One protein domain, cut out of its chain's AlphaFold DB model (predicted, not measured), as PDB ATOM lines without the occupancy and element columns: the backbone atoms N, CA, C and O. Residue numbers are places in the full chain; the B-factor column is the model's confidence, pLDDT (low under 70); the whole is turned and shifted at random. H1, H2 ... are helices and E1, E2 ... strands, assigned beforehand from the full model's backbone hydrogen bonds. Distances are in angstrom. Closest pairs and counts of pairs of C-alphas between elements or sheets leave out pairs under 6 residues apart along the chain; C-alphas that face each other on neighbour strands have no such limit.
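This is residues 43 to 134 of the 1024 residues of the protein "Sugar metabolism cluster protein" of Eubacterium ventriosum (UniProt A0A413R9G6). One strongly twisted sheet of four antiparallel strands has the long helix H3 lying along one face and H2 packed on that same side near E1 and E4, while the other face is bare of named helices. The short H1 lies at the end of E1, and a long loop, residues 77 to 93, reaches out between E2 and E3. The printed part has 92 residues, with three named helices and four named strands in the order E1 H1 H2 E2 E3 H3 E4, and the sheet's order is E1 E4 E2 E3. The class is mixed, helices and strands, in two layers, and the whole is compact, with a radius of gyration of the C-alphas of 12.8 A and spans of 38 by 30 by 18 A.

The inner strands E4, residues 127 to 132, and E2, residues 70 to 76, are antiparallel at 154 degrees, with N 74 and O 129 2.8 A apart, within hydrogen-bond range. Edge strand E1, residues 43 to 47, is antiparallel to E4 at 161 degrees, with N 44 and O 130 at 2.8 A. Edge strand E3, residues 94 to 98, forms a hairpin with E2 at 146 degrees, with N 94 and O 73 at 2.8 A; E1 and E3 are apart. H3, residues 102 to 118, is on the sheet at a height of 8.7 A, only just over E2 alone, with 2 of its C-alphas falling on E4; it runs along the strands, at 20 degrees to E2 on the local plane. The closest C-alphas of H3 and E2 are those of Val 112 and Ser 75, 6.0 A apart. H2, residues 55 to 66, is on the sheet at a height of 7.0 A, over none of the strands. H2 and H3 touch at a steep tilt of 66 degrees, opposite ways, H3 with residues 102 to 106 alone; their closest C-alphas are those of Ala 59 and Thr 102, 5.3 A. H1, residues 48 to 53, only grazes the sheet with residues 48 to 51. H1 and H2 are close but not clearly touching, the C-alphas of Tyr 51 and Met 58 being closest at 6.7 A. Two split strand-helix-strand units, in each of which two strands of the sheet run the same way with helices between them along the chain and another strand between them in the sheet, are E1, H1 H2, E2, with E4 between E1 and E2 in the sheet, and E3, H3, E4, with E2 between E3 and E4 in the sheet; each has a right-handed crossover. Every O i to N i+4 pair is within hydrogen-bond range in H1 and H2, and 10 of 13 in H3.

E2 is 19.1 A from first to last C-alpha, E4 16.7 A, E1 13.5 A and E3 10.8 A; H3 is 26.0 A, H2 16.6 A and H1 8.8 A. E1 begins at C-alpha 43 (187.572, 318.661, 356.406), H3 begins at C-alpha 102 (193.417, 304.092, 350.078), and E4 ends at C-alpha 132 (189.939, 319.077, 350.175).

The two C-alphas farthest apart are those of Lys 84 and Ser 100, 39.0 A. The printed part has no cut, and the link from E2 to E3, 17 residues, is long. In it residues 81 to 82 pair with residues 85 to 86, antiparallel. Mean pLDDT of the printed part is 84.5, and residues 80 to 89 are under 70.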
ATOM      1  N   MET A  43     186.501 319.262 355.625       90.12
ATOM      2  CA  MET A  43     187.572 318.661 356.406       90.12
ATOM      3  C   MET A  43     187.118 317.493 357.271       90.12
ATOM      4  O   MET A  43     185.964 317.408 357.693       90.12
ATOM      5  N   LEU A  44     188.072 316.617 357.573       91.06
ATOM      6  CA  LEU A  44     187.943 315.504 358.501       91.06
ATOM      7  C   LEU A  44     189.111 315.546 359.493       91.06
ATOM      8  O   LEU A  44     190.254 315.784 359.104       91.06
ATOM      9  N   ILE A  45     188.823 315.310 360.771       91.56
ATOM     10  CA  ILE A  45     189.821 315.302 361.845       91.56
ATOM     11  C   ILE A  45     189.979 313.870 362.336       91.56
ATOM     12  O   ILE A  45     188.997 313.219 362.687       91.56
ATOM     13  N   ILE A  46     191.218 313.392 362.376       90.88
ATOM     14  CA  ILE A  46     191.564 312.035 362.789       90.88
ATOM     15  C   ILE A  46     192.415 312.088 364.047       90.88
ATOM     16  O   ILE A  46     193.387 312.832 364.095       90.88
ATOM     17  N   ILE A  47     192.080 311.269 365.042       91.00
ATOM     18  CA  ILE A  47     192.889 311.096 366.251       91.00
ATOM     19  C   ILE A  47     193.819 309.896 366.050       91.00
ATOM     20  O   ILE A  47     193.378 308.818 365.639       91.00
ATOM     21  N   ALA A  48     195.108 310.065 366.354       89.25
ATOM     22  CA  ALA A  48     196.136 309.058 366.096       89.25
ATOM     23  C   ALA A  48     195.837 307.691 366.743       89.25
ATOM     24  O   ALA A  48     196.097 306.654 366.125       89.25
ATOM     25  N   ARG A  49     195.265 307.656 367.958       91.88
ATOM     26  CA  ARG A  49     194.878 306.390 368.611       91.88
ATOM     27  C   ARG A  49     193.837 305.616 367.800       91.88
ATOM     28  O   ARG A  49     193.987 304.410 367.624       91.88
ATOM     29  N   ASP A  50     192.824 306.309 367.283       89.19
ATOM     30  CA  ASP A  50     191.690 305.692 366.595       89.19
ATOM     31  C   ASP A  50     192.159 305.169 365.227       89.19
ATOM     32  O   ASP A  50     191.858 304.039 364.835       89.19
ATOM     33  N   TYR A  51     193.034 305.936 364.569       91.19
ATOM     34  CA  TYR A  51     193.697 305.540 363.329       91.19
ATOM     35  C   TYR A  51     194.567 304.293 363.477       91.19
ATOM     36  O   TYR A  51     194.484 303.379 362.656       91.19
ATOM     37  N   ARG A  52     195.366 304.203 364.547       86.88
ATOM     38  CA  ARG A  52     196.198 303.018 364.810       86.88
ATOM     39  C   ARG A  52     195.376 301.752 365.021       86.88
ATOM     40  O   ARG A  52     195.860 300.673 364.685       86.88
ATOM     41  N   MET A  53     194.162 301.873 365.556       86.12
ATOM     42  CA  MET A  53     193.285 300.724 365.767       86.12
ATOM     43  C   MET A  53     192.682 300.205 364.454       86.12
ATOM     44  O   MET A  53     192.602 298.992 364.297       86.12
ATOM     45  N   ASN A  54     192.308 301.083 363.509       88.75
ATOM     46  CA  ASN A  54     191.553 300.697 362.304       88.75
ATOM     47  C   ASN A  54     191.965 301.462 361.020       88.75
ATOM     48  O   ASN A  54     191.117 302.019 360.317       88.75
ATOM     49  N   LYS A  55     193.260 301.449 360.661       91.19
ATOM     50  CA  LYS A  55     193.818 302.182 359.496       91.19
ATOM     51  C   LYS A  55     193.010 302.029 358.201       91.19
ATOM     52  O   LYS A  55     192.659 303.017 357.561       91.19
ATOM     53  N   SER A  56     192.712 300.789 357.804       87.12
ATOM     54  CA  SER A  56     192.023 300.503 356.537       87.12
ATOM     55  C   SER A  56     190.564 300.959 356.531       87.12
ATOM     56  O   SER A  56     190.048 301.335 355.482       87.12
ATOM     57  N   GLU A  57     189.880 300.928 357.675       88.62
ATOM     58  CA  GLU A  57     188.493 301.387 357.772       88.62
ATOM     59  C   GLU A  57     188.421 302.911 357.643       88.62
ATOM     60  O   GLU A  57     187.654 303.412 356.821       88.62
ATOM     61  N   MET A  58     189.307 303.633 358.339       89.75
ATOM     62  CA  MET A  58     189.397 305.093 358.234       89.75
ATOM     63  C   MET A  58     189.831 305.548 356.837       89.75
ATOM     64  O   MET A  58     189.252 306.485 356.300       89.75
ATOM     65  N   ALA A  59     190.769 304.853 356.186       89.06
ATOM     66  CA  ALA A  59     191.133 305.139 354.794       89.06
ATOM     67  C   ALA A  59     189.935 305.015 353.835       89.06
ATOM     68  O   ALA A  59     189.736 305.863 352.965       89.06
ATOM     69  N   ASN A  60     189.094 303.992 354.023       87.56
ATOM     70  CA  ASN A  60     187.863 303.830 353.247       87.56
ATOM     71  C   ASN A  60     186.821 304.916 353.560       87.56
ATOM     72  O   ASN A  60     186.079 305.323 352.665       87.56
ATOM     73  N   GLU A  61     186.730 305.375 354.809       89.19
ATOM     74  CA  GLU A  61     185.851 306.481 355.205       89.19
ATOM     75  C   GLU A  61     186.283 307.804 354.562       89.19
ATOM     76  O   GLU A  61     185.453 308.490 353.962       89.19
ATOM     77  N   ILE A  62     187.581 308.121 354.600       89.88
ATOM     78  CA  ILE A  62     188.165 309.290 353.928       89.88
ATOM     79  C   ILE A  62     187.863 309.218 352.430       89.88
ATOM     80  O   ILE A  62     187.312 310.160 351.864       89.88
ATOM     81  N   SER A  63     188.125 308.070 351.800       89.75
ATOM     82  CA  SER A  63     187.859 307.866 350.374       89.75
ATOM     83  C   SER A  63     186.390 308.103 350.004       89.75
ATOM     84  O   SER A  63     186.082 308.802 349.038       89.75
ATOM     85  N   LYS A  64     185.448 307.601 350.816       87.94
ATOM     86  CA  LYS A  64     184.008 307.848 350.619       87.94
ATOM     87  C   LYS A  64     183.616 309.307 350.831       87.94
ATOM     88  O   LYS A  64     182.707 309.786 350.152       87.94
ATOM     89  N   THR A  65     184.261 309.985 351.777       88.44
ATOM     90  CA  THR A  65     183.970 311.379 352.133       88.44
ATOM     91  C   THR A  65     184.386 312.325 351.008       88.44
ATOM     92  O   THR A  65     183.576 313.151 350.590       88.44
ATOM     93  N   PHE A  66     185.593 312.145 350.464       88.56
ATOM     94  CA  PHE A  66     186.184 313.027 349.448       88.56
ATOM     95  C   PHE A  66     186.020 312.525 347.998       88.56
ATOM     96  O   PHE A  66     186.376 313.221 347.057       88.56
ATOM     97  N   LYS A  67     185.423 311.343 347.788       87.75
ATOM     98  CA  LYS A  67     184.888 310.853 346.496       87.75
ATOM     99  C   LYS A  67     185.864 310.869 345.304       87.75
ATOM    100  O   LYS A  67     185.421 310.995 344.164       87.75
ATOM    101  N   GLY A  68     187.161 310.682 345.538       80.44
ATOM    102  CA  GLY A  68     188.183 310.671 344.483       80.44
ATOM    103  C   GLY A  68     188.722 312.054 344.111       80.44
ATOM    104  O   GLY A  68     189.467 312.176 343.143       80.44
ATOM    105  N   GLU A  69     188.366 313.097 344.861       87.25
ATOM    106  CA  GLU A  69     188.993 314.412 344.755       87.25
ATOM    107  C   GLU A  69     190.400 314.406 345.377       87.25
ATOM    108  O   GLU A  69     190.755 313.514 346.159       87.25
ATOM    109  N   LYS A  70     191.211 315.408 345.027       90.12
ATOM    110  CA  LYS A  70     192.538 315.597 345.619       90.12
ATOM    111  C   LYS A  70     192.407 316.174 347.022       90.12
ATOM    112  O   LYS A  70     191.673 317.138 347.243       90.12
ATOM    113  N   ILE A  71     193.123 315.579 347.969       92.31
ATOM    114  CA  ILE A  71     193.114 315.981 349.375       92.31
ATOM    115  C   ILE A  71     194.517 316.336 349.853       92.31
ATOM    116  O   ILE A  71     195.531 315.913 349.300       92.31
ATOM    117  N   VAL A  72     194.545 317.111 350.928       90.81
ATOM    118  CA  VAL A  72     195.745 317.504 351.652       90.81
ATOM    119  C   VAL A  72     195.666 316.927 353.059       90.81
ATOM    120  O   VAL A  72     194.659 317.094 353.748       90.81
ATOM    121  N   ILE A  73     196.736 316.254 353.487       91.94
ATOM    122  CA  ILE A  73     196.864 315.666 354.823       91.94
ATOM    123  C   ILE A  73     197.889 316.482 355.607       91.94
ATOM    124  O   ILE A  73     199.069 316.507 355.265       91.94
ATOM    125  N   ARG A  74     197.429 317.182 356.645       89.88
ATOM    126  CA  ARG A  74     198.217 318.150 357.419       89.88
ATOM    127  C   ARG A  74     198.375 317.705 358.855       89.88
ATOM    128  O   ARG A  74     197.466 317.129 359.460       89.88
ATOM    129  N   SER A  75     199.502 318.093 359.426       88.38
ATOM    130  CA  SER A  75     199.701 318.028 360.858       88.38
ATOM    131  C   SER A  75     198.737 318.959 361.612       88.38
ATOM    132  O   SER A  75     198.474 320.086 361.179       88.38
ATOM    133  N   SER A  76     198.208 318.500 362.748       87.31
ATOM    134  CA  SER A  76     197.471 319.326 363.705       87.31
ATOM    135  C   SER A  76     197.796 318.897 365.141       87.31
ATOM    136  O   SER A  76     197.035 318.173 365.785       87.31
ATOM    137  N   SER A  77     198.932 319.359 365.660       83.50
ATOM    138  CA  SER A  77     199.403 318.987 366.999       83.50
ATOM    139  C   SER A  77     199.200 320.083 368.054       83.50
ATOM    140  O   SER A  77     199.217 321.276 367.752       83.50
ATOM    141  N   THR A  78     199.082 319.681 369.325       74.69
ATOM    142  CA  THR A  78     199.089 320.589 370.486       74.69
ATOM    143  C   THR A  78     200.438 321.270 370.746       74.69
ATOM    144  O   THR A  78     200.459 322.294 371.427       74.69
ATOM    145  N   ASN A  79     201.556 320.724 370.245       70.25
ATOM    146  CA  ASN A  79     202.874 321.377 370.339       70.25
ATOM    147  C   ASN A  79     203.206 322.231 369.108       70.25
ATOM    148  O   ASN A  79     204.175 322.986 369.145       70.25
ATOM    149  N   GLU A  80     202.423 322.115 368.032       66.69
ATOM    150  CA  GLU A  80     202.595 322.918 366.819       66.69
ATOM    151  C   GLU A  80     202.026 324.326 367.029       66.69
ATOM    152  O   GLU A  80     202.738 325.316 366.853       66.69
ATOM    153  N   ASP A  81     200.777 324.403 367.503       62.44
ATOM    154  CA  ASP A  81     200.066 325.655 367.752       62.44
ATOM    155  C   ASP A  81     199.618 325.733 369.223       62.44
ATOM    156  O   ASP A  81     198.759 324.976 369.670       62.44
ATOM    157  N   CYS A  82     200.176 326.668 370.000       58.34
ATOM    158  CA  CYS A  82     199.664 326.988 371.333       58.34
ATOM    159  C   CYS A  82     199.741 328.494 371.629       58.34
ATOM    160  O   CYS A  82     200.509 329.239 371.026       58.34
ATOM    161  N   LEU A  83     198.987 328.953 372.633       53.94
ATOM    162  CA  LEU A  83     198.939 330.359 373.072       53.94
ATOM    163  C   LEU A  83     200.302 330.987 373.421       53.94
ATOM    164  O   LEU A  83     200.402 332.209 373.469       53.94
ATOM    165  N   LYS A  84     201.337 330.185 373.708       50.66
ATOM    166  CA  LYS A  84     202.662 330.666 374.148       50.66
ATOM    167  C   LYS A  84     203.813 330.342 373.188       50.66
ATOM    168  O   LYS A  84     204.888 330.911 373.359       50.66
ATOM    169  N   LYS A  85     203.627 329.430 372.229       51.66
ATOM    170  CA  LYS A  85     204.643 328.969 371.267       51.66
ATOM    171  C   LYS A  85     203.959 328.583 369.952       51.66
ATOM    172  O   LYS A  85     202.931 327.913 369.989       51.66
ATOM    173  N   SER A  86     204.548 328.982 368.829       54.28
ATOM    174  CA  SER A  86     204.136 328.584 367.479       54.28
ATOM    175  C   SER A  86     205.354 327.995 366.773       54.28
ATOM    176  O   SER A  86     206.356 328.693 366.616       54.28
ATOM    177  N   ASN A  87     205.275 326.720 366.393       57.62
ATOM    178  CA  ASN A  87     206.314 325.996 365.661       57.62
ATOM    179  C   ASN A  87     205.817 325.752 364.224       57.62
ATOM    180  O   ASN A  87     205.476 324.636 363.836       57.62
ATOM    181  N   ALA A  88     205.698 326.825 363.437       52.94
ATOM    182  CA  ALA A  88     205.197 326.749 362.065       52.94
ATOM    183  C   ALA A  88     206.124 325.916 361.160       52.94
ATOM    184  O   ALA A  88     207.342 326.057 361.221       52.94
ATOM    185  N   GLY A  89     205.543 325.048 360.323       57.69
ATOM    186  CA  GLY A  89     206.297 324.188 359.398       57.69
ATOM    187  C   GLY A  89     207.099 323.066 360.069       57.69
ATOM    188  O   GLY A  89     207.869 322.389 359.398       57.69
ATOM    189  N   HIS A  90     206.924 322.863 361.377       72.25
ATOM    190  CA  HIS A  90     207.701 321.905 362.162       72.25
ATOM    191  C   HIS A  90     207.379 320.440 361.838       72.25
ATOM    192  O   HIS A  90     208.252 319.580 361.899       72.25
ATOM    193  N   TYR A  91     206.126 320.154 361.479       81.12
ATOM    194  CA  TYR A  91     205.650 318.813 361.150       81.12
ATOM    195  C   TYR A  91     205.235 318.711 359.681       81.12
ATOM    196  O   TYR A  91     204.891 319.702 359.033       81.12
ATOM    197  N   THR A  92     205.281 317.496 359.138       83.12
ATOM    198  CA  THR A  92     205.082 317.260 357.704       83.12
ATOM    199  C   THR A  92     203.619 317.453 357.298       83.12
ATOM    200  O   THR A  92     202.692 317.146 358.046       83.12
ATOM    201  N   SER A  93     203.402 317.947 356.078       85.00
ATOM    202  CA  SER A  93     202.111 317.916 355.385       85.00
ATOM    203  C   SER A  93     202.305 317.276 354.012       85.00
ATOM    204  O   SER A  93     203.327 317.499 353.368       85.00
ATOM    205  N   VAL A  94     201.339 316.473 353.569       86.62
ATOM    206  CA  VAL A  94     201.379 315.767 352.284       86.62
ATOM    207  C   VAL A  94     200.256 316.295 351.396       86.62
ATOM    208  O   VAL A  94     199.082 316.251 351.772       86.62
ATOM    209  N   LEU A  95     200.629 316.820 350.232       87.94
ATOM    210  CA  LEU A  95     199.720 317.390 349.237       87.94
ATOM    211  C   LEU A  95     199.452 316.400 348.101       87.94
ATOM    212  O   LEU A  95     200.162 315.407 347.955       87.94
ATOM    213  N   ASP A  96     198.457 316.711 347.271       86.44
ATOM    214  CA  ASP A  96     198.110 315.985 346.045       86.44
ATOM    215  C   ASP A  96     197.771 314.496 346.258       86.44
ATOM    216  O   ASP A  96     197.903 313.659 345.358       86.44
ATOM    217  N   VAL A  97     197.270 314.163 347.450       89.56
ATOM    218  CA  VAL A  97     196.851 312.805 347.804       89.56
ATOM    219  C   VAL A  97     195.559 312.484 347.059       89.56
ATOM    220  O   VAL A  97     194.567 313.209 347.149       89.56
ATOM    221  N   ASP A  98     195.562 311.393 346.297       89.31
ATOM    222  CA  ASP A  98     194.372 310.910 345.598       89.31
ATOM    223  C   ASP A  98     193.458 310.180 346.588       89.31
ATOM    224  O   ASP A  98     193.797 309.104 347.086       89.31
ATOM    225  N   SER A  99     192.281 310.746 346.875       90.38
ATOM    226  CA  SER A  99     191.354 310.135 347.832       90.38
ATOM    227  C   SER A  99     190.708 308.834 347.332       90.38
ATOM    228  O   SER A  99     190.065 308.132 348.113       90.38
ATOM    229  N   SER A 100     190.870 308.458 346.059       89.38
ATOM    230  CA  SER A 100     190.453 307.142 345.559       89.38
ATOM    231  C   SER A 100     191.463 306.030 345.872       89.38
ATOM    232  O   SER A 100     191.086 304.856 345.909       89.38
ATOM    233  N   ASP A 101     192.718 306.385 346.169       91.62
ATOM    234  CA  ASP A 101     193.781 305.444 346.518       91.62
ATOM    235  C   ASP A 101     193.959 305.356 348.038       91.62
ATOM    236  O   ASP A 101     194.672 306.127 348.682       91.62
ATOM    237  N   THR A 102     193.333 304.343 348.635       89.81
ATOM    238  CA  THR A 102     193.417 304.092 350.078       89.81
ATOM    239  C   THR A 102     194.833 303.786 350.565       89.81
ATOM    240  O   THR A 102     195.133 304.060 351.726       89.81
ATOM    241  N   SER A 103     195.720 303.270 349.707       89.69
ATOM    242  CA  SER A 103     197.123 303.040 350.073       89.69
ATOM    243  C   SER A 103     197.887 304.359 350.141       89.69
ATOM    244  O   SER A 103     198.672 304.563 351.067       89.69
ATOM    245  N   ASN A 104     197.611 305.277 349.209       90.56
ATOM    246  CA  ASN A 104     198.187 306.621 349.200       90.56
ATOM    247  C   ASN A 104     197.755 307.427 350.437       90.56
ATOM    248  O   ASN A 104     198.607 308.000 351.116       90.56
ATOM    249  N   ILE A 105     196.467 307.369 350.802       91.38
ATOM    250  CA  ILE A 105     195.936 307.982 352.034       91.38
ATOM    251  C   ILE A 105     196.663 307.450 353.272       91.38
ATOM    252  O   ILE A 105     197.103 308.236 354.111       91.38
ATOM    253  N   ILE A 106     196.791 306.123 353.403       92.56
ATOM    254  CA  ILE A 106     197.460 305.504 354.556       92.56
ATOM    255  C   ILE A 106     198.912 305.969 354.639       92.56
ATOM    256  O   ILE A 106     199.333 306.437 355.694       92.56
ATOM    257  N   SER A 107     199.640 305.904 353.523       92.31
ATOM    258  CA  SER A 107     201.033 306.345 353.462       92.31
ATOM    259  C   SER A 107     201.184 307.806 353.875       92.31
ATOM    260  O   SER A 107     202.098 308.137 354.621       92.31
ATOM    261  N   ALA A 108     200.297 308.684 353.409       92.38
ATOM    262  CA  ALA A 108     200.352 310.103 353.720       92.38
ATOM    263  C   ALA A 108     200.049 310.394 355.202       92.38
ATOM    264  O   ALA A 108     200.757 311.190 355.814       92.38
ATOM    265  N   ILE A 109     199.061 309.724 355.811       92.56
ATOM    266  CA  ILE A 109     198.781 309.859 357.256       92.56
ATOM    267  C   ILE A 109     199.954 309.338 358.090       92.56
ATOM    268  O   ILE A 109     200.336 309.983 359.065       92.56
ATOM    269  N   ASP A 110     200.534 308.196 357.710       91.88
ATOM    270  CA  ASP A 110     201.676 307.615 358.420       91.88
ATOM    271  C   ASP A 110     202.893 308.552 358.392       91.88
ATOM    272  O   ASP A 110     203.480 308.789 359.443       91.88
ATOM    273  N   ILE A 111     203.194 309.181 357.247       91.69
ATOM    274  CA  ILE A 111     204.256 310.198 357.129       91.69
ATOM    275  C   ILE A 111     204.024 311.371 358.096       91.69
ATOM    276  O   ILE A 111     204.945 311.805 358.787       91.69
ATOM    277  N   VAL A 112     202.791 311.888 358.176       90.75
ATOM    278  CA  VAL A 112     202.465 312.998 359.088       90.75
ATOM    279  C   VAL A 112     202.617 312.574 360.549       90.75
ATOM    280  O   VAL A 112     203.221 313.300 361.335       90.75
ATOM    281  N   LEU A 113     202.113 311.395 360.924       90.50
ATOM    282  CA  LEU A 113     202.225 310.885 362.294       90.50
ATOM    283  C   LEU A 113     203.673 310.579 362.692       90.50
ATOM    284  O   LEU A 113     204.038 310.808 363.844       90.50
ATOM    285  N   GLU A 114     204.496 310.079 361.769       90.12
ATOM    286  CA  GLU A 114     205.925 309.849 362.002       90.12
ATOM    287  C   GLU A 114     206.654 311.149 362.344       90.12
ATOM    288  O   GLU A 114     207.490 311.155 363.248       90.12
ATOM    289  N   SER A 115     206.272 312.265 361.712       88.50
ATOM    290  CA  SER A 115     206.889 313.564 361.986       88.50
ATOM    291  C   SER A 115     206.704 314.052 363.432       88.50
ATOM    292  O   SER A 115     207.517 314.834 363.908       88.50
ATOM    293  N   TYR A 116     205.704 313.558 364.173       87.56
ATOM    294  CA  TYR A 116     205.481 313.936 365.578       87.56
ATOM    295  C   TYR A 116     206.459 313.306 366.567       87.56
ATOM    296  O   TYR A 116     206.679 313.853 367.649       87.56
ATOM    297  N   PHE A 117     207.057 312.167 366.215       83.75
ATOM    298  CA  PHE A 117     207.987 311.462 367.096       83.75
ATOM    299  C   PHE A 117     209.336 312.169 367.255       83.75
ATOM    300  O   PHE A 117     210.132 311.756 368.093       83.75
ATOM    301  N   SER A 118     209.595 313.237 366.493       77.19
ATOM    302  CA  SER A 118     210.772 314.081 366.713       77.19
ATOM    303  C   SER A 118     210.756 314.738 368.098       77.19
ATOM    304  O   SER A 118     211.817 314.929 368.685       77.19
ATOM    305  N   ASP A 119     209.563 315.036 368.637       76.62
ATOM    306  CA  ASP A 119     209.421 315.825 369.870       76.62
ATOM    307  C   ASP A 119     208.564 315.157 370.946       76.62
ATOM    308  O   ASP A 119     208.429 315.697 372.049       76.62
ATOM    309  N   MET A 120     207.911 314.037 370.625       79.75
ATOM    310  CA  MET A 120     206.944 313.390 371.508       79.75
ATOM    311  C   MET A 120     207.129 311.878 371.541       79.75
ATOM    312  O   MET A 120     207.068 311.212 370.511       79.75
ATOM    313  N   ASP A 121     207.235 311.326 372.748       79.06
ATOM    314  CA  ASP A 121     207.231 309.874 372.956       79.06
ATOM    315  C   ASP A 121     205.821 309.272 372.805       79.06
ATOM    316  O   ASP A 121     205.663 308.125 372.380       79.06
ATOM    317  N   ASP A 122     204.784 310.048 373.139       85.94
ATOM    318  CA  ASP A 122     203.383 309.648 373.021       85.94
ATOM    319  C   ASP A 122     202.598 310.618 372.136       85.94
ATOM    320  O   ASP A 122     202.429 311.796 372.454       85.94
ATOM    321  N   ILE A 123     202.094 310.087 371.023       87.94
ATOM    322  CA  ILE A 123     201.326 310.836 370.029       87.94
ATOM    323  C   ILE A 123     199.854 310.410 369.977       87.94
ATOM    324  O   ILE A 123     199.150 310.805 369.053       87.94
ATOM    325  N   SER A 124     199.368 309.588 370.918       85.81
ATOM    326  CA  SER A 124     198.037 308.961 370.829       85.81
ATOM    327  C   SER A 124     196.883 309.960 370.695       85.81
ATOM    328  O   SER A 124     195.921 309.691 369.974       85.81
ATOM    329  N   GLU A 125     196.988 311.114 371.353       87.19
ATOM    330  CA  GLU A 125     195.971 312.174 371.343       87.19
ATOM    331  C   GLU A 125     196.227 313.260 370.278       87.19
ATOM    332  O   GLU A 125     195.485 314.238 370.205       87.19
ATOM    333  N   GLN A 126     197.260 313.110 369.440       88.56
ATOM    334  CA  GLN A 126     197.552 314.067 368.368       88.56
ATOM    335  C   GLN A 126     196.576 313.906 367.199       88.56
ATOM    336  O   GLN A 126     196.063 312.810 366.940       88.56
ATOM    337  N   GLN A 127     196.314 315.012 366.493       91.62
ATOM    338  CA  GLN A 127     195.334 315.057 365.413       91.62
ATOM    339  C   GLN A 127     196.009 315.158 364.044       91.62
ATOM    340  O   GLN A 127     196.989 315.874 363.863       91.62
ATOM    341  N   VAL A 128     195.414 314.503 363.052       91.31
ATOM    342  CA  VAL A 128     195.716 314.699 361.633       91.31
ATOM    343  C   VAL A 128     194.509 315.358 360.984       91.31
ATOM    344  O   VAL A 128     193.374 314.902 361.148       91.31
ATOM    345  N   LEU A 129     194.753 316.452 360.272       91.81
ATOM    346  CA  LEU A 129     193.735 317.216 359.567       91.81
ATOM    347  C   LEU A 129     193.749 316.827 358.091       91.81
ATOM    348  O   LEU A 129     194.773 316.956 357.428       91.81
ATOM    349  N   ILE A 130     192.608 316.399 357.565       91.81
ATOM    350  CA  ILE A 130     192.433 316.105 356.142       91.81
ATOM    351  C   ILE A 130     191.486 317.139 355.558       91.81
ATOM    352  O   ILE A 130     190.395 317.323 356.091       91.81
ATOM    353  N   GLN A 131     191.879 317.796 354.471       90.94
ATOM    354  CA  GLN A 131     191.054 318.791 353.783       90.94
ATOM    355  C   GLN A 131     191.017 318.530 352.284       90.94
ATOM    356  O   GLN A 131     191.970 317.992 351.717       90.94
ATOM    357  N   HIS A 132     189.941 318.960 351.629       89.69
ATOM    358  CA  HIS A 132     189.939 319.077 350.175       89.69
ATOM    359  C   HIS A 132     191.054 320.038 349.724       89.69
ATOM    360  O   HIS A 132     191.263 321.090 350.337       89.69
ATOM    361  N   GLN A 133     191.788 319.680 348.670       86.88
ATOM    362  CA  GLN A 133     192.832 320.544 348.136       86.88
ATOM    363  C   GLN A 133     192.196 321.700 347.364       86.88
ATOM    364  O   GLN A 133     191.416 321.487 346.435       86.88
ATOM    365  N   ALA A 134     192.533 322.937 347.727       83.88
ATOM    366  CA  ALA A 134     192.050 324.095 346.988       83.88
ATOM    367  C   ALA A 134     192.555 324.052 345.534       83.88
ATOM    368  O   ALA A 134     193.749 323.900 345.277       83.88
TER     369      ALA A 134